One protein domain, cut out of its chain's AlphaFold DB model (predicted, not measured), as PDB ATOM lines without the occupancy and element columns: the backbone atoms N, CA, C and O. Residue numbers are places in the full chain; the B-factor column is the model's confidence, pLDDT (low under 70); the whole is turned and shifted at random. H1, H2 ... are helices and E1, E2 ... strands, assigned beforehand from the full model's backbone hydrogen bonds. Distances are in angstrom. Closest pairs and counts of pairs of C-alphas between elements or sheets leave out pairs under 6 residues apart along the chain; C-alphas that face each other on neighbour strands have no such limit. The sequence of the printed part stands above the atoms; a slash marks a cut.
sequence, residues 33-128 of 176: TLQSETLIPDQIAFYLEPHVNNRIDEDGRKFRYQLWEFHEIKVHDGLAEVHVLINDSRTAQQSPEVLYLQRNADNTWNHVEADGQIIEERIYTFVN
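This is residues 33 to 128 of the 176 residues of an uncharacterized protein of Desulfovibrio indonesiensis (UniProt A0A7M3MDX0). Picture a strongly twisted, curled wall of five strands, three long and two short, with one helix packed slantwise on one face and the other face bare. The last strand, E6, leaves the sheet and packs on the helix. The printed part has 96 residues, with H1 and then E1 to E6 along the chain; the sheet order is E1 - E2 - E3 - E4 - E5, all antiparallel, a meander in which each strand is the antiparallel neighbour of the one before. The class is mixed; the whole is compact, with a radius of gyration of the C-alphas of 13.5 A and spans of 40 by 29 by 23 A.

Begin at E2, residues 79 to 88, which forms hairpins with E1, residues 65 to 76 (N 74 to O 81, 2.9 A), and E3, residues 93 to 103 (N 82 to O 99, 2.8 A). Beyond E3 look for E4, residues 109 to 112 (N 110 to O 102, 2.8 A), then edge strand E5, residues 118 to 120 (N 119 to O 111, 2.8 A). H1, residues 41 to 53, is on the sheet at a height of 6.1 A and touches E1, closest at the C-alphas of Asn 53 and Gln 66, 5.3 A. In H1, 6 of 9 O i to N i+4 pairs are within hydrogen-bond range. E6, residues 124 to 127, pairs with no named strand but touches H1, closest at the C-alphas of Gln 43 and Thr 125, 5.5 A.

Find C-alpha 41 at (-134.053, -58.341, 61.252); from there H1 runs 16.5 A. E1 spans 27.6 A and bends by 75 degrees at residue 69; E2 spans 26.8 A and E3 31.7 A. E4, E5 and E6 span 9.4, 5.6 and 10.1 A; E6 ends at C-alpha 127, (-123.381, -50.298, 59.461).

The two C-alphas farthest apart, of Thr 91 and Asp 106, are 41.2 A apart. The printed part has no cut; H1 to E1 is a long link and the others are tight. No printed residue is under 70 in pLDDT.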
ATOM      1  N   THR A  33    -129.396 -43.350  60.159       95.38
ATOM      2  CA  THR A  33    -130.858 -43.467  60.091       95.38
ATOM      3  C   THR A  33    -131.224 -44.650  59.201       95.38
ATOM      4  O   THR A  33    -130.665 -44.811  58.117       95.38
ATOM      5  N   LEU A  34    -132.172 -45.476  59.639       94.31
ATOM      6  CA  LEU A  34    -132.635 -46.605  58.846       94.31
ATOM      7  C   LEU A  34    -133.434 -46.096  57.642       94.31
ATOM      8  O   LEU A  34    -134.485 -45.476  57.805       94.31
ATOM      9  N   GLN A  35    -132.926 -46.376  56.442       93.12
ATOM     10  CA  GLN A  35    -133.514 -45.948  55.164       93.12
ATOM     11  C   GLN A  35    -133.769 -47.105  54.187       93.12
ATOM     12  O   GLN A  35    -134.269 -46.893  53.081       93.12
ATOM     13  N   SER A  36    -133.410 -48.335  54.567       86.94
ATOM     14  CA  SER A  36    -133.559 -49.511  53.712       86.94
ATOM     15  C   SER A  36    -135.029 -49.747  53.355       86.94
ATOM     16  O   SER A  36    -135.906 -49.695  54.216       86.94
ATOM     17  N   GLU A  37    -135.297 -50.003  52.074       86.06
ATOM     18  CA  GLU A  37    -136.643 -50.329  51.588       86.06
ATOM     19  C   GLU A  37    -137.092 -51.712  52.068       86.06
ATOM     20  O   GLU A  37    -138.235 -51.897  52.476       86.06
ATOM     21  N   THR A  38    -136.169 -52.674  52.064       87.38
ATOM     22  CA  THR A  38    -136.364 -53.984  52.683       87.38
ATOM     23  C   THR A  38    -135.825 -53.947  54.105       87.38
ATOM     24  O   THR A  38    -134.645 -53.668  54.314       87.38
ATOM     25  N   LEU A  39    -136.685 -54.244  55.076       90.38
ATOM     26  CA  LEU A  39    -136.299 -54.358  56.476       90.38
ATOM     27  C   LEU A  39    -135.700 -55.739  56.741       90.38
ATOM     28  O   LEU A  39    -136.352 -56.760  56.528       90.38
ATOM     29  N   ILE A  40    -134.459 -55.764  57.223       88.38
ATOM     30  CA  ILE A  40    -133.761 -56.989  57.623       88.38
ATOM     31  C   ILE A  40    -133.737 -57.046  59.159       88.38
ATOM     32  O   ILE A  40    -133.405 -56.025  59.770       88.38
ATOM     33  N   PRO A  41    -134.038 -58.202  59.793       90.12
ATOM     34  CA  PRO A  41    -134.053 -58.341  61.252       90.12
ATOM     35  C   PRO A  41    -132.811 -57.771  61.945       90.12
ATOM     36  O   PRO A  41    -132.949 -56.936  62.833       90.12
ATOM     37  N   ASP A  42    -131.611 -58.115  61.467       84.69
ATOM     38  CA  ASP A  42    -130.344 -57.619  62.029       84.69
ATOM     39  C   ASP A  42    -130.255 -56.079  62.030       84.69
ATOM     40  O   ASP A  42    -129.715 -55.483  62.959       84.69
ATOM     41  N   GLN A  43    -130.810 -55.402  61.017       87.44
ATOM     42  CA  GLN A  43    -130.780 -53.939  60.959       87.44
ATOM     43  C   GLN A  43    -131.732 -53.304  61.973       87.44
ATOM     44  O   GLN A  43    -131.370 -52.315  62.616       87.44
ATOM     45  N   ILE A  44    -132.947 -53.842  62.104       92.44
ATOM     46  CA  ILE A  44    -133.961 -53.299  63.017       92.44
ATOM     47  C   ILE A  44    -133.701 -53.695  64.476       92.44
ATOM     48  O   ILE A  44    -134.085 -52.949  65.380       92.44
ATOM     49  N   ALA A  45    -133.000 -54.806  64.720       91.75
ATOM     50  CA  ALA A  45    -132.630 -55.287  66.052       91.75
ATOM     51  C   ALA A  45    -131.840 -54.246  66.851       91.75
ATOM     52  O   ALA A  45    -132.147 -54.002  68.018       91.75
ATOM     53  N   PHE A  46    -130.915 -53.531  66.196       90.56
ATOM     54  CA  PHE A  46    -130.132 -52.455  66.813       90.56
ATOM     55  C   PHE A  46    -130.974 -51.377  67.506       90.56
ATOM     56  O   PHE A  46    -130.498 -50.759  68.463       90.56
ATOM     57  N   TYR A  47    -132.199 -51.147  67.028       94.69
ATOM     58  CA  TYR A  47    -133.153 -50.222  67.627       94.69
ATOM     59  C   TYR A  47    -134.173 -50.937  68.531       94.69
ATOM     60  O   TYR A  47    -134.390 -50.505  69.668       94.69
ATOM     61  N   LEU A  48    -134.782 -52.029  68.058       95.69
ATOM     62  CA  LEU A  48    -135.897 -52.685  68.748       95.69
ATOM     63  C   LEU A  48    -135.471 -53.424  70.020       95.69
ATOM     64  O   LEU A  48    -136.190 -53.360  71.017       95.69
ATOM     65  N   GLU A  49    -134.300 -54.062  70.047       93.81
ATOM     66  CA  GLU A  49    -133.822 -54.750  71.252       93.81
ATOM     67  C   GLU A  49    -133.611 -53.768  72.417       93.81
ATOM     68  O   GLU A  49    -134.202 -53.981  73.480       93.81
ATOM     69  N   PRO A  50    -132.856 -52.648  72.275       92.94
ATOM     70  CA  PRO A  50    -132.795 -51.644  73.331       92.94
ATOM     71  C   PRO A  50    -134.156 -51.061  73.689       92.94
ATOM     72  O   PRO A  50    -134.372 -50.754  74.860       92.94
ATOM     73  N   HIS A  51    -135.052 -50.872  72.718       95.00
ATOM     74  CA  HIS A  51    -136.387 -50.346  72.981       95.00
ATOM     75  C   HIS A  51    -137.169 -51.278  73.923       95.00
ATOM     76  O   HIS A  51    -137.638 -50.833  74.971       95.00
ATOM     77  N   VAL A  52    -137.234 -52.578  73.611       95.69
ATOM     78  CA  VAL A  52    -137.886 -53.590  74.457       95.69
ATOM     79  C   VAL A  52    -137.197 -53.695  75.819       95.69
ATOM     80  O   VAL A  52    -137.862 -53.624  76.853       95.69
ATOM     81  N   ASN A  53    -135.864 -53.772  75.836       93.12
ATOM     82  CA  ASN A  53    -135.075 -53.890  77.065       93.12
ATOM     83  C   ASN A  53    -135.252 -52.688  78.008       93.12
ATOM     84  O   ASN A  53    -135.081 -52.816  79.220       93.12
ATOM     85  N   ASN A  54    -135.588 -51.508  77.479       95.12
ATOM     86  CA  ASN A  54    -135.797 -50.295  78.269       95.12
ATOM     87  C   ASN A  54    -137.235 -50.100  78.767       95.12
ATOM     88  O   ASN A  54    -137.473 -49.114  79.473       95.12
ATOM     89  N   ARG A  55    -138.171 -51.005  78.443       94.50
ATOM     90  CA  ARG A  55    -139.535 -50.969  78.986       94.50
ATOM     91  C   ARG A  55    -139.496 -51.012  80.511       94.50
ATOM     92  O   ARG A  55    -138.742 -51.783  81.104       94.50
ATOM     93  N   ILE A  56    -140.308 -50.154  81.118       94.75
ATOM     94  CA  ILE A  56    -140.453 -50.058  82.567       94.75
ATOM     95  C   ILE A  56    -141.540 -51.039  83.002       94.75
ATOM     96  O   ILE A  56    -142.659 -50.971  82.498       94.75
ATOM     97  N   ASP A  57    -141.203 -51.957  83.903       93.50
ATOM     98  CA  ASP A  57    -142.169 -52.886  84.489       93.50
ATOM     99  C   ASP A  57    -143.021 -52.239  85.597       93.50
ATOM    100  O   ASP A  57    -142.895 -51.051  85.904       93.50
ATOM    101  N   GLU A  58    -143.913 -53.024  86.209       94.62
ATOM    102  CA  GLU A  58    -144.822 -52.522  87.248       94.62
ATOM    103  C   GLU A  58    -144.083 -52.047  88.516       94.62
ATOM    104  O   GLU A  58    -144.621 -51.238  89.272       94.62
ATOM    105  N   ASP A  59    -142.846 -52.512  88.718       94.12
ATOM    106  CA  ASP A  59    -141.971 -52.170  89.841       94.12
ATOM    107  C   ASP A  59    -141.023 -50.996  89.513       94.12
ATOM    108  O   ASP A  59    -140.183 -50.615  90.334       94.12
ATOM    109  N   GLY A  60    -141.126 -50.413  88.313       93.44
ATOM    110  CA  GLY A  60    -140.279 -49.309  87.869       93.44
ATOM    111  C   GLY A  60    -138.898 -49.731  87.348       93.44
ATOM    112  O   GLY A  60    -138.009 -48.884  87.230       93.44
ATOM    113  N   ARG A  61    -138.675 -51.019  87.058       90.88
ATOM    114  CA  ARG A  61    -137.376 -51.572  86.637       90.88
ATOM    115  C   ARG A  61    -137.295 -51.757  85.123       90.88
ATOM    116  O   ARG A  61    -138.298 -51.936  84.443       90.88
ATOM    117  N   LYS A  62    -136.062 -51.727  84.609       91.94
ATOM    118  CA  LYS A  62    -135.711 -52.013  83.207       91.94
ATOM    119  C   LYS A  62    -135.134 -53.418  83.062       91.94
ATOM    120  O   LYS A  62    -134.778 -54.045  84.057       91.94
ATOM    121  N   PHE A  63    -134.970 -53.862  81.817       90.69
ATOM    122  CA  PHE A  63    -134.325 -55.120  81.414       90.69
ATOM    123  C   PHE A  63    -135.089 -56.397  81.777       90.69
ATOM    124  O   PHE A  63    -134.550 -57.491  81.630       90.69
ATOM    125  N   ARG A  64    -136.352 -56.279  82.213       94.50
ATOM    126  CA  ARG A  64    -137.219 -57.440  82.435       94.50
ATOM    127  C   ARG A  64    -137.588 -58.119  81.117       94.50
ATOM    128  O   ARG A  64    -137.488 -59.340  81.017       94.50
ATOM    129  N   TYR A  65    -138.019 -57.325  80.145       95.19
ATOM    130  CA  TYR A  65    -138.447 -57.792  78.832       95.19
ATOM    131  C   TYR A  65    -137.266 -57.808  77.877       95.19
ATOM    132  O   TYR A  65    -136.494 -56.853  77.852       95.19
ATOM    133  N   GLN A  66    -137.143 -58.876  77.099       94.88
ATOM    134  CA  GLN A  66    -136.078 -59.054  76.119       94.88
ATOM    135  C   GLN A  66    -136.675 -59.497  74.793       94.88
ATOM    136  O   GLN A  66    -137.480 -60.427  74.766       94.88
ATOM    137  N   LEU A  67    -136.284 -58.850  73.697       93.88
ATOM    138  CA  LEU A  67    -136.604 -59.348  72.362       93.88
ATOM    139  C   LEU A  67    -135.781 -60.620  72.146       93.88
ATOM    140  O   LEU A  67    -134.556 -60.581  72.183       93.88
ATOM    141  N   TRP A  68    -136.473 -61.747  72.011       89.25
ATOM    142  CA  TRP A  68    -135.861 -63.067  71.903       89.25
ATOM    143  C   TRP A  68    -135.660 -63.484  70.449       89.25
ATOM    144  O   TRP A  68    -134.615 -64.017  70.095       89.25
ATOM    145  N   GLU A  69    -136.669 -63.248  69.609       91.25
ATOM    146  CA  GLU A  69    -136.669 -63.714  68.224       91.25
ATOM    147  C   GLU A  69    -137.539 -62.829  67.327       91.25
ATOM    148  O   GLU A  69    -138.625 -62.399  67.725       91.25
ATOM    149  N   PHE A  70    -137.088 -62.626  66.088       92.56
ATOM    150  CA  PHE A  70    -137.894 -62.094  64.991       92.56
ATOM    151  C   PHE A  70    -138.555 -63.252  64.246       92.56
ATOM    152  O   PHE A  70    -137.867 -64.063  63.635       92.56
ATOM    153  N   HIS A  71    -139.883 -63.321  64.276       89.88
ATOM    154  CA  HIS A  71    -140.632 -64.373  63.588       89.88
ATOM    155  C   HIS A  71    -140.907 -64.013  62.129       89.88
ATOM    156  O   HIS A  71    -140.709 -64.823  61.227       89.88
ATOM    157  N   GLU A  72    -141.409 -62.803  61.889       92.75
ATOM    158  CA  GLU A  72    -141.885 -62.394  60.570       92.75
ATOM    159  C   GLU A  72    -141.879 -60.869  60.452       92.75
ATOM    160  O   GLU A  72    -142.143 -60.164  61.425       92.75
ATOM    161  N   ILE A  73    -141.602 -60.352  59.254       95.25
ATOM    162  CA  ILE A  73    -141.762 -58.933  58.931       95.25
ATOM    163  C   ILE A  73    -142.678 -58.831  57.715       95.25
ATOM    164  O   ILE A  73    -142.315 -59.285  56.629       95.25
ATOM    165  N   LYS A  74    -143.854 -58.220  57.879       95.00
ATOM    166  CA  LYS A  74    -144.795 -57.963  56.779       95.00
ATOM    167  C   LYS A  74    -144.791 -56.492  56.443       95.00
ATOM    168  O   LYS A  74    -145.151 -55.679  57.285       95.00
ATOM    169  N   VAL A  75    -144.448 -56.152  55.208       94.25
ATOM    170  CA  VAL A  75    -144.474 -54.767  54.730       94.25
ATOM    171  C   VAL A  75    -145.628 -54.593  53.752       94.25
ATOM    172  O   VAL A  75    -145.712 -55.319  52.763       94.25
ATOM    173  N   HIS A  76    -146.510 -53.637  54.024       91.88
ATOM    174  CA  HIS A  76    -147.648 -53.285  53.180       91.88
ATOM    175  C   HIS A  76    -147.893 -51.773  53.249       91.88
ATOM    176  O   HIS A  76    -147.975 -51.201  54.329       91.88
ATOM    177  N   ASP A  77    -147.957 -51.110  52.092       90.81
ATOM    178  CA  ASP A  77    -148.271 -49.675  51.966       90.81
ATOM    179  C   ASP A  77    -147.464 -48.740  52.893       90.81
ATOM    180  O   ASP A  77    -147.968 -47.753  53.423       90.81
ATOM    181  N   GLY A  78    -146.177 -49.048  53.092       91.12
ATOM    182  CA  GLY A  78    -145.290 -48.259  53.951       91.12
ATOM    183  C   GLY A  78    -145.472 -48.507  55.451       91.12
ATOM    184  O   GLY A  78    -144.800 -47.852  56.240       91.12
ATOM    185  N   LEU A  79    -146.314 -49.454  55.861       96.25
ATOM    186  CA  LEU A  79    -146.370 -49.982  57.219       96.25
ATOM    187  C   LEU A  79    -145.665 -51.340  57.267       96.25
ATOM    188  O   LEU A  79    -145.883 -52.198  56.412       96.25
ATOM    189  N   ALA A  80    -144.821 -51.544  58.270       97.44
ATOM    190  CA  ALA A  80    -144.218 -52.830  58.568       97.44
ATOM    191  C   ALA A  80    -144.738 -53.366  59.902       97.44
ATOM    192  O   ALA A  80    -144.612 -52.703  60.929       97.44
ATOM    193  N   GLU A  81    -145.272 -54.583  59.881       97.69
ATOM    194  CA  GLU A  81    -145.579 -55.383  61.064       97.69
ATOM    195  C   GLU A  81    -144.386 -56.286  61.361       97.69
ATOM    196  O   GLU A  81    -144.072 -57.193  60.588       97.69
ATOM    197  N   VAL A  82    -143.711 -56.031  62.476       97.69
ATOM    198  CA  VAL A  82    -142.574 -56.815  62.953       97.69
ATOM    199  C   VAL A  82    -143.080 -57.750  64.047       97.69
ATOM    200  O   VAL A  82    -143.274 -57.346  65.193       97.69
ATOM    201  N   HIS A  83    -143.320 -59.005  63.682       97.19
ATOM    202  CA  HIS A  83    -143.732 -60.053  64.606       97.19
ATOM    203  C   HIS A  83    -142.515 -60.564  65.375       97.19
ATOM    204  O   HIS A  83    -141.562 -61.081  64.784       97.19
ATOM    205  N   VAL A  84    -142.555 -60.439  66.698       96.62
ATOM    206  CA  VAL A  84    -141.452 -60.801  67.594       96.62
ATOM    207  C   VAL A  84    -141.934 -61.680  68.735       96.62
ATOM    208  O   VAL A  84    -143.116 -61.700  69.080       96.62
ATOM    209  N   LEU A  85    -140.994 -62.384  69.355       96.62
ATOM    210  CA  LEU A  85    -141.205 -63.068  70.619       96.62
ATOM    211  C   LEU A  85    -140.468 -62.316  71.722       96.62
ATOM    212  O   LEU A  85    -139.258 -62.108  71.632       96.62
ATOM    213  N   ILE A  86    -141.194 -61.906  72.758       96.00
ATOM    214  CA  ILE A  86    -140.619 -61.230  73.921       96.00
ATOM    215  C   ILE A  86    -140.509 -62.229  75.067       96.00
ATOM    216  O   ILE A  86    -141.492 -62.869  75.435       96.00
ATOM    217  N   ASN A  87    -139.319 -62.350  75.644       96.19
ATOM    218  CA  ASN A  87    -139.075 -63.109  76.860       96.19
ATOM    219  C   ASN A  87    -139.231 -62.201  78.087       96.19
ATOM    220  O   ASN A  87    -138.586 -61.156  78.184       96.19
ATOM    221  N   ASP A  88    -140.056 -62.615  79.045       95.88
ATOM    222  CA  ASP A  88    -140.135 -62.015  80.374       95.88
ATOM    223  C   ASP A  88    -139.180 -62.748  81.319       95.88
ATOM    224  O   ASP A  88    -139.488 -63.825  81.832       95.88
ATOM    225  N   SER A  89    -138.027 -62.145  81.604       93.12
ATOM    226  CA  SER A  89    -137.004 -62.741  82.475       93.12
ATOM    227  C   SER A  89    -137.475 -63.011  83.911       93.12
ATOM    228  O   SER A  89    -136.866 -63.829  84.601       93.12
ATOM    229  N   ARG A  90    -138.565 -62.377  84.373       93.31
ATOM    230  CA  ARG A  90    -139.131 -62.619  85.710       93.31
ATOM    231  C   ARG A  90    -139.914 -63.927  85.768       93.31
ATOM    232  O   ARG A  90    -139.895 -64.602  86.794       93.31
ATOM    233  N   THR A  91    -140.631 -64.258  84.699       95.19
ATOM    234  CA  THR A  91    -141.540 -65.416  84.642       95.19
ATOM    235  C   THR A  91    -141.028 -66.543  83.747       95.19
ATOM    236  O   THR A  91    -141.593 -67.633  83.772       95.19
ATOM    237  N   ALA A  92    -139.968 -66.286  82.972       92.44
ATOM    238  CA  ALA A  92    -139.470 -67.129  81.886       92.44
ATOM    239  C   ALA A  92    -140.544 -67.468  80.832       92.44
ATOM    240  O   ALA A  92    -140.447 -68.482  80.141       92.44
ATOM    241  N   GLN A  93    -141.589 -66.641  80.731       95.69
ATOM    242  CA  GLN A  93    -142.625 -66.792  79.718       95.69
ATOM    243  C   GLN A  93    -142.250 -66.019  78.461       95.69
ATOM    244  O   GLN A  93    -141.723 -64.908  78.521       95.69
ATOM    245  N   GLN A  94    -142.581 -66.615  77.321       95.56
ATOM    246  CA  GLN A  94    -142.451 -65.997  76.015       95.56
ATOM    247  C   GLN A  94    -143.834 -65.580  75.514       95.56
ATOM    248  O   GLN A  94    -144.771 -66.381  75.525       95.56
ATOM    249  N   SER A  95    -143.961 -64.329  75.080       95.75
ATOM    250  CA  SER A  95    -145.202 -63.767  74.548       95.75
ATOM    251  C   SER A  95    -144.988 -63.218  73.138       95.75
ATOM    252  O   SER A  95    -144.064 -62.420  72.949       95.75
ATOM    253  N   PRO A  96    -145.820 -63.602  72.153       97.19
ATOM    254  CA  PRO A  96    -145.761 -63.000  70.831       97.19
ATOM    255  C   PRO A  96    -146.254 -61.551  70.887       97.19
ATOM    256  O   PRO A  96    -147.230 -61.243  71.572       97.19
ATOM    257  N   GLU A  97    -145.597 -60.675  70.137       97.19
ATOM    258  CA  GLU A  97    -145.937 -59.258  70.028       97.19
ATOM    259  C   GLU A  97    -145.748 -58.775  68.583       97.19
ATOM    260  O   GLU A  97    -144.982 -59.360  67.815       97.19
ATOM    261  N   VAL A  98    -146.462 -57.713  68.206       98.06
ATOM    262  CA  VAL A  98    -146.297 -57.032  66.918       98.06
ATOM    263  C   VAL A  98    -145.857 -55.601  67.184       98.06
ATOM    264  O   VAL A  98    -146.537 -54.871  67.901       98.06
ATOM    265  N   LEU A  99    -144.722 -55.217  66.604       98.06
ATOM    266  CA  LEU A  99    -144.198 -53.853  66.629       98.06
ATOM    267  C   LEU A  99    -144.388 -53.228  65.246       98.06
ATOM    268  O   LEU A  99    -144.205 -53.908  64.236       98.06
ATOM    269  N   TYR A 100    -144.747 -51.949  65.189       98.00
ATOM    270  CA  TYR A 100    -145.138 -51.299  63.938       98.00
ATOM    271  C   TYR A 100    -144.119 -50.250  63.516       98.00
ATOM    272  O   TYR A 100    -143.805 -49.333  64.273       98.00
ATOM    273  N   LEU A 101    -143.622 -50.344  62.285       98.25
ATOM    274  CA  LEU A 101    -142.752 -49.323  61.710       98.25
ATOM    275  C   LEU A 101    -143.444 -48.641  60.538       98.25
ATOM    276  O   LEU A 101    -143.944 -49.312  59.641       98.25
ATOM    277  N   GLN A 102    -143.449 -47.311  60.514       98.06
ATOM    278  CA  GLN A 102    -144.052 -46.535  59.433       98.06
ATOM    279  C   GLN A 102    -142.979 -45.843  58.596       98.06
ATOM    280  O   GLN A 102    -142.098 -45.169  59.127       98.06
ATOM    281  N   ARG A 103    -143.064 -46.000  57.277       97.25
ATOM    282  CA  ARG A 103    -142.157 -45.395  56.310       97.25
ATOM    283  C   ARG A 103    -142.559 -43.951  56.032       97.25
ATOM    284  O   ARG A 103    -143.708 -43.658  55.707       97.25
ATOM    285  N   ASN A 104    -141.586 -43.059  56.119       96.62
ATOM    286  CA  ASN A 104    -141.726 -41.643  55.824       96.62
ATOM    287  C   ASN A 104    -141.486 -41.352  54.336       96.62
ATOM    288  O   ASN A 104    -140.860 -42.131  53.616       96.62
ATOM    289  N   ALA A 105    -141.908 -40.167  53.885       95.19
ATOM    290  CA  ALA A 105    -141.667 -39.695  52.518       95.19
ATOM    291  C   ALA A 105    -140.170 -39.516  52.183       95.19
ATOM    292  O   ALA A 105    -139.788 -39.587  51.019       95.19
ATOM    293  N   ASP A 106    -139.318 -39.310  53.192       95.38
ATOM    294  CA  ASP A 106    -137.855 -39.237  53.055       95.38
ATOM    295  C   ASP A 106    -137.176 -40.625  53.094       95.38
ATOM    296  O   ASP A 106    -135.961 -40.720  53.261       95.38
ATOM    297  N   ASN A 107    -137.958 -41.700  52.931       94.25
ATOM    298  CA  ASN A 107    -137.555 -43.108  52.996       94.25
ATOM    299  C   ASN A 107    -137.014 -43.578  54.352       94.25
ATOM    300  O   ASN A 107    -136.551 -44.714  54.446       94.25
ATOM    301  N   THR A 108    -137.085 -42.756  55.400       96.75
ATOM    302  CA  THR A 108    -136.752 -43.186  56.763       96.75
ATOM    303  C   THR A 108    -137.912 -43.949  57.406       96.75
ATOM    304  O   THR A 108    -139.030 -43.945  56.888       96.75
ATOM    305  N   TRP A 109    -137.660 -44.593  58.544       97.88
ATOM    306  CA  TRP A 109    -138.679 -45.320  59.303       97.88
ATOM    307  C   TRP A 109    -138.925 -44.683  60.674       97.88
ATOM    308  O   TRP A 109    -137.982 -44.276  61.350       97.88
ATOM    309  N   ASN A 110    -140.182 -44.635  61.103       98.38
ATOM    310  CA  ASN A 110    -140.599 -44.313  62.468       98.38
ATOM    311  C   ASN A 110    -141.042 -45.586  63.183       98.38
ATOM    312  O   ASN A 110    -141.565 -46.494  62.542       98.38
ATOM    313  N   HIS A 111    -140.906 -45.622  64.505       98.38
ATOM    314  CA  HIS A 111    -141.622 -46.587  65.336       98.38
ATOM    315  C   HIS A 111    -142.952 -45.962  65.749       98.38
ATOM    316  O   HIS A 111    -142.969 -44.839  66.259       98.38
ATOM    317  N   VAL A 112    -144.053 -46.666  65.509       98.38
ATOM    318  CA  VAL A 112    -145.407 -46.190  65.800       98.38
ATOM    319  C   VAL A 112    -146.171 -47.205  66.643       98.38
ATOM    320  O   VAL A 112    -145.866 -48.395  66.641       98.38
ATOM    321  N   GLU A 113    -147.172 -46.722  67.364       97.31
ATOM    322  CA  GLU A 113    -148.202 -47.547  67.985       97.31
ATOM    323  C   GLU A 113    -149.141 -48.125  66.917       97.31
ATOM    324  O   GLU A 113    -149.204 -47.648  65.780       97.31
ATOM    325  N   ALA A 114    -149.945 -49.118  67.300       94.38
ATOM    326  CA  ALA A 114    -150.941 -49.725  66.411       94.38
ATOM    327  C   ALA A 114    -152.003 -48.726  65.897       94.38
ATOM    328  O   ALA A 114    -152.626 -48.966  64.865       94.38
ATOM    329  N   ASP A 115    -152.224 -47.614  66.606       95.12
ATOM    330  CA  ASP A 115    -153.127 -46.532  66.193       95.12
ATOM    331  C   ASP A 115    -152.441 -45.441  65.346       95.12
ATOM    332  O   ASP A 115    -153.087 -44.469  64.946       95.12
ATOM    333  N   GLY A 116    -151.149 -45.607  65.045       93.88
ATOM    334  CA  GLY A 116    -150.344 -44.674  64.262       93.88
ATOM    335  C   GLY A 116    -149.708 -43.544  65.072       93.88
ATOM    336  O   GLY A 116    -149.043 -42.689  64.484       93.88
ATOM    337  N   GLN A 117    -149.868 -43.505  66.400       97.56
ATOM    338  CA  GLN A 117    -149.128 -42.552  67.223       97.56
ATOM    339  C   GLN A 117    -147.620 -42.817  67.120       97.56
ATOM    340  O   GLN A 117    -147.159 -43.935  67.315       97.56
ATOM    341  N   ILE A 118    -146.827 -41.776  66.858       97.75
ATOM    342  CA  ILE A 118    -145.369 -41.907  66.789       97.75
ATOM    343  C   ILE A 118    -144.795 -42.152  68.191       97.75
ATOM    344  O   ILE A 118    -144.994 -41.344  69.101       97.75
ATOM    345  N   ILE A 119    -144.054 -43.254  68.328       97.44
ATOM    346  CA  ILE A 119    -143.244 -43.602  69.503       97.44
ATOM    347  C   ILE A 119    -141.852 -42.979  69.361       97.44
ATOM    348  O   ILE A 119    -141.348 -42.377  70.305       97.44
ATOM    349  N   GLU A 120    -141.243 -43.109  68.179       97.75
ATOM    350  CA  GLU A 120    -139.923 -42.560  67.856       97.75
ATOM    351  C   GLU A 120    -139.866 -42.157  66.378       97.75
ATOM    352  O   GLU A 120    -140.208 -42.946  65.491       97.75
ATOM    353  N   GLU A 121    -139.379 -40.947  66.111       96.94
ATOM    354  CA  GLU A 121    -139.089 -40.497  64.752       96.94
ATOM    355  C   GLU A 121    -137.714 -40.991  64.292       96.94
ATOM    356  O   GLU A 121    -136.741 -40.913  65.039       96.94
ATOM    357  N   ARG A 122    -137.609 -41.408  63.025       95.75
ATOM    358  CA  ARG A 122    -136.331 -41.713  62.357       95.75
ATOM    359  C   ARG A 122    -135.457 -42.690  63.149       95.75
ATOM    360  O   ARG A 122    -134.361 -42.358  63.608       95.75
ATOM    361  N   ILE A 123    -135.933 -43.926  63.265       96.50
ATOM    362  CA  ILE A 123    -135.194 -45.004  63.922       96.50
ATOM    363  C   ILE A 123    -133.860 -45.267  63.213       96.50
ATOM    364  O   ILE A 123    -133.678 -44.986  62.026       96.50
ATOM    365  N   TYR A 124    -132.900 -45.795  63.961       94.00
ATOM    366  CA  TYR A 124    -131.522 -45.946  63.509       94.00
ATOM    367  C   TYR A 124    -131.126 -47.412  63.347       94.00
ATOM    368  O   TYR A 124    -131.751 -48.312  63.901       94.00
ATOM    369  N   THR A 125    -130.029 -47.629  62.635       92.75
ATOM    370  CA  THR A 125    -129.307 -48.899  62.587       92.75
ATOM    371  C   THR A 125    -127.801 -48.634  62.661       92.75
ATOM    372  O   THR A 125    -127.371 -47.482  62.789       92.75
ATOM    373  N   PHE A 126    -127.005 -49.694  62.615       89.06
ATOM    374  CA  PHE A 126    -125.553 -49.623  62.545       89.06
ATOM    375  C   PHE A 126    -125.048 -50.342  61.295       89.06
ATOM    376  O   PHE A 126    -125.554 -51.401  60.925       89.06
ATOM    377  N   VAL A 127    -124.046 -49.753  60.651       85.75
ATOM    378  CA  VAL A 127    -123.381 -50.298  59.461       85.75
ATOM    379  C   VAL A 127    -121.872 -50.275  59.649       85.75
ATOM    380  O   VAL A 127    -121.350 -49.551  60.497       85.75
ATOM    381  N   ASN A 128    -121.158 -51.069  58.861       85.75
ATOM    382  CA  ASN A 128    -119.714 -50.935  58.743       85.75
ATOM    383  C   ASN A 128    -119.358 -49.554  58.150       85.75
ATOM    384  O   ASN A 128    -120.186 -48.967  57.448       85.75
TER     385      ASN A 128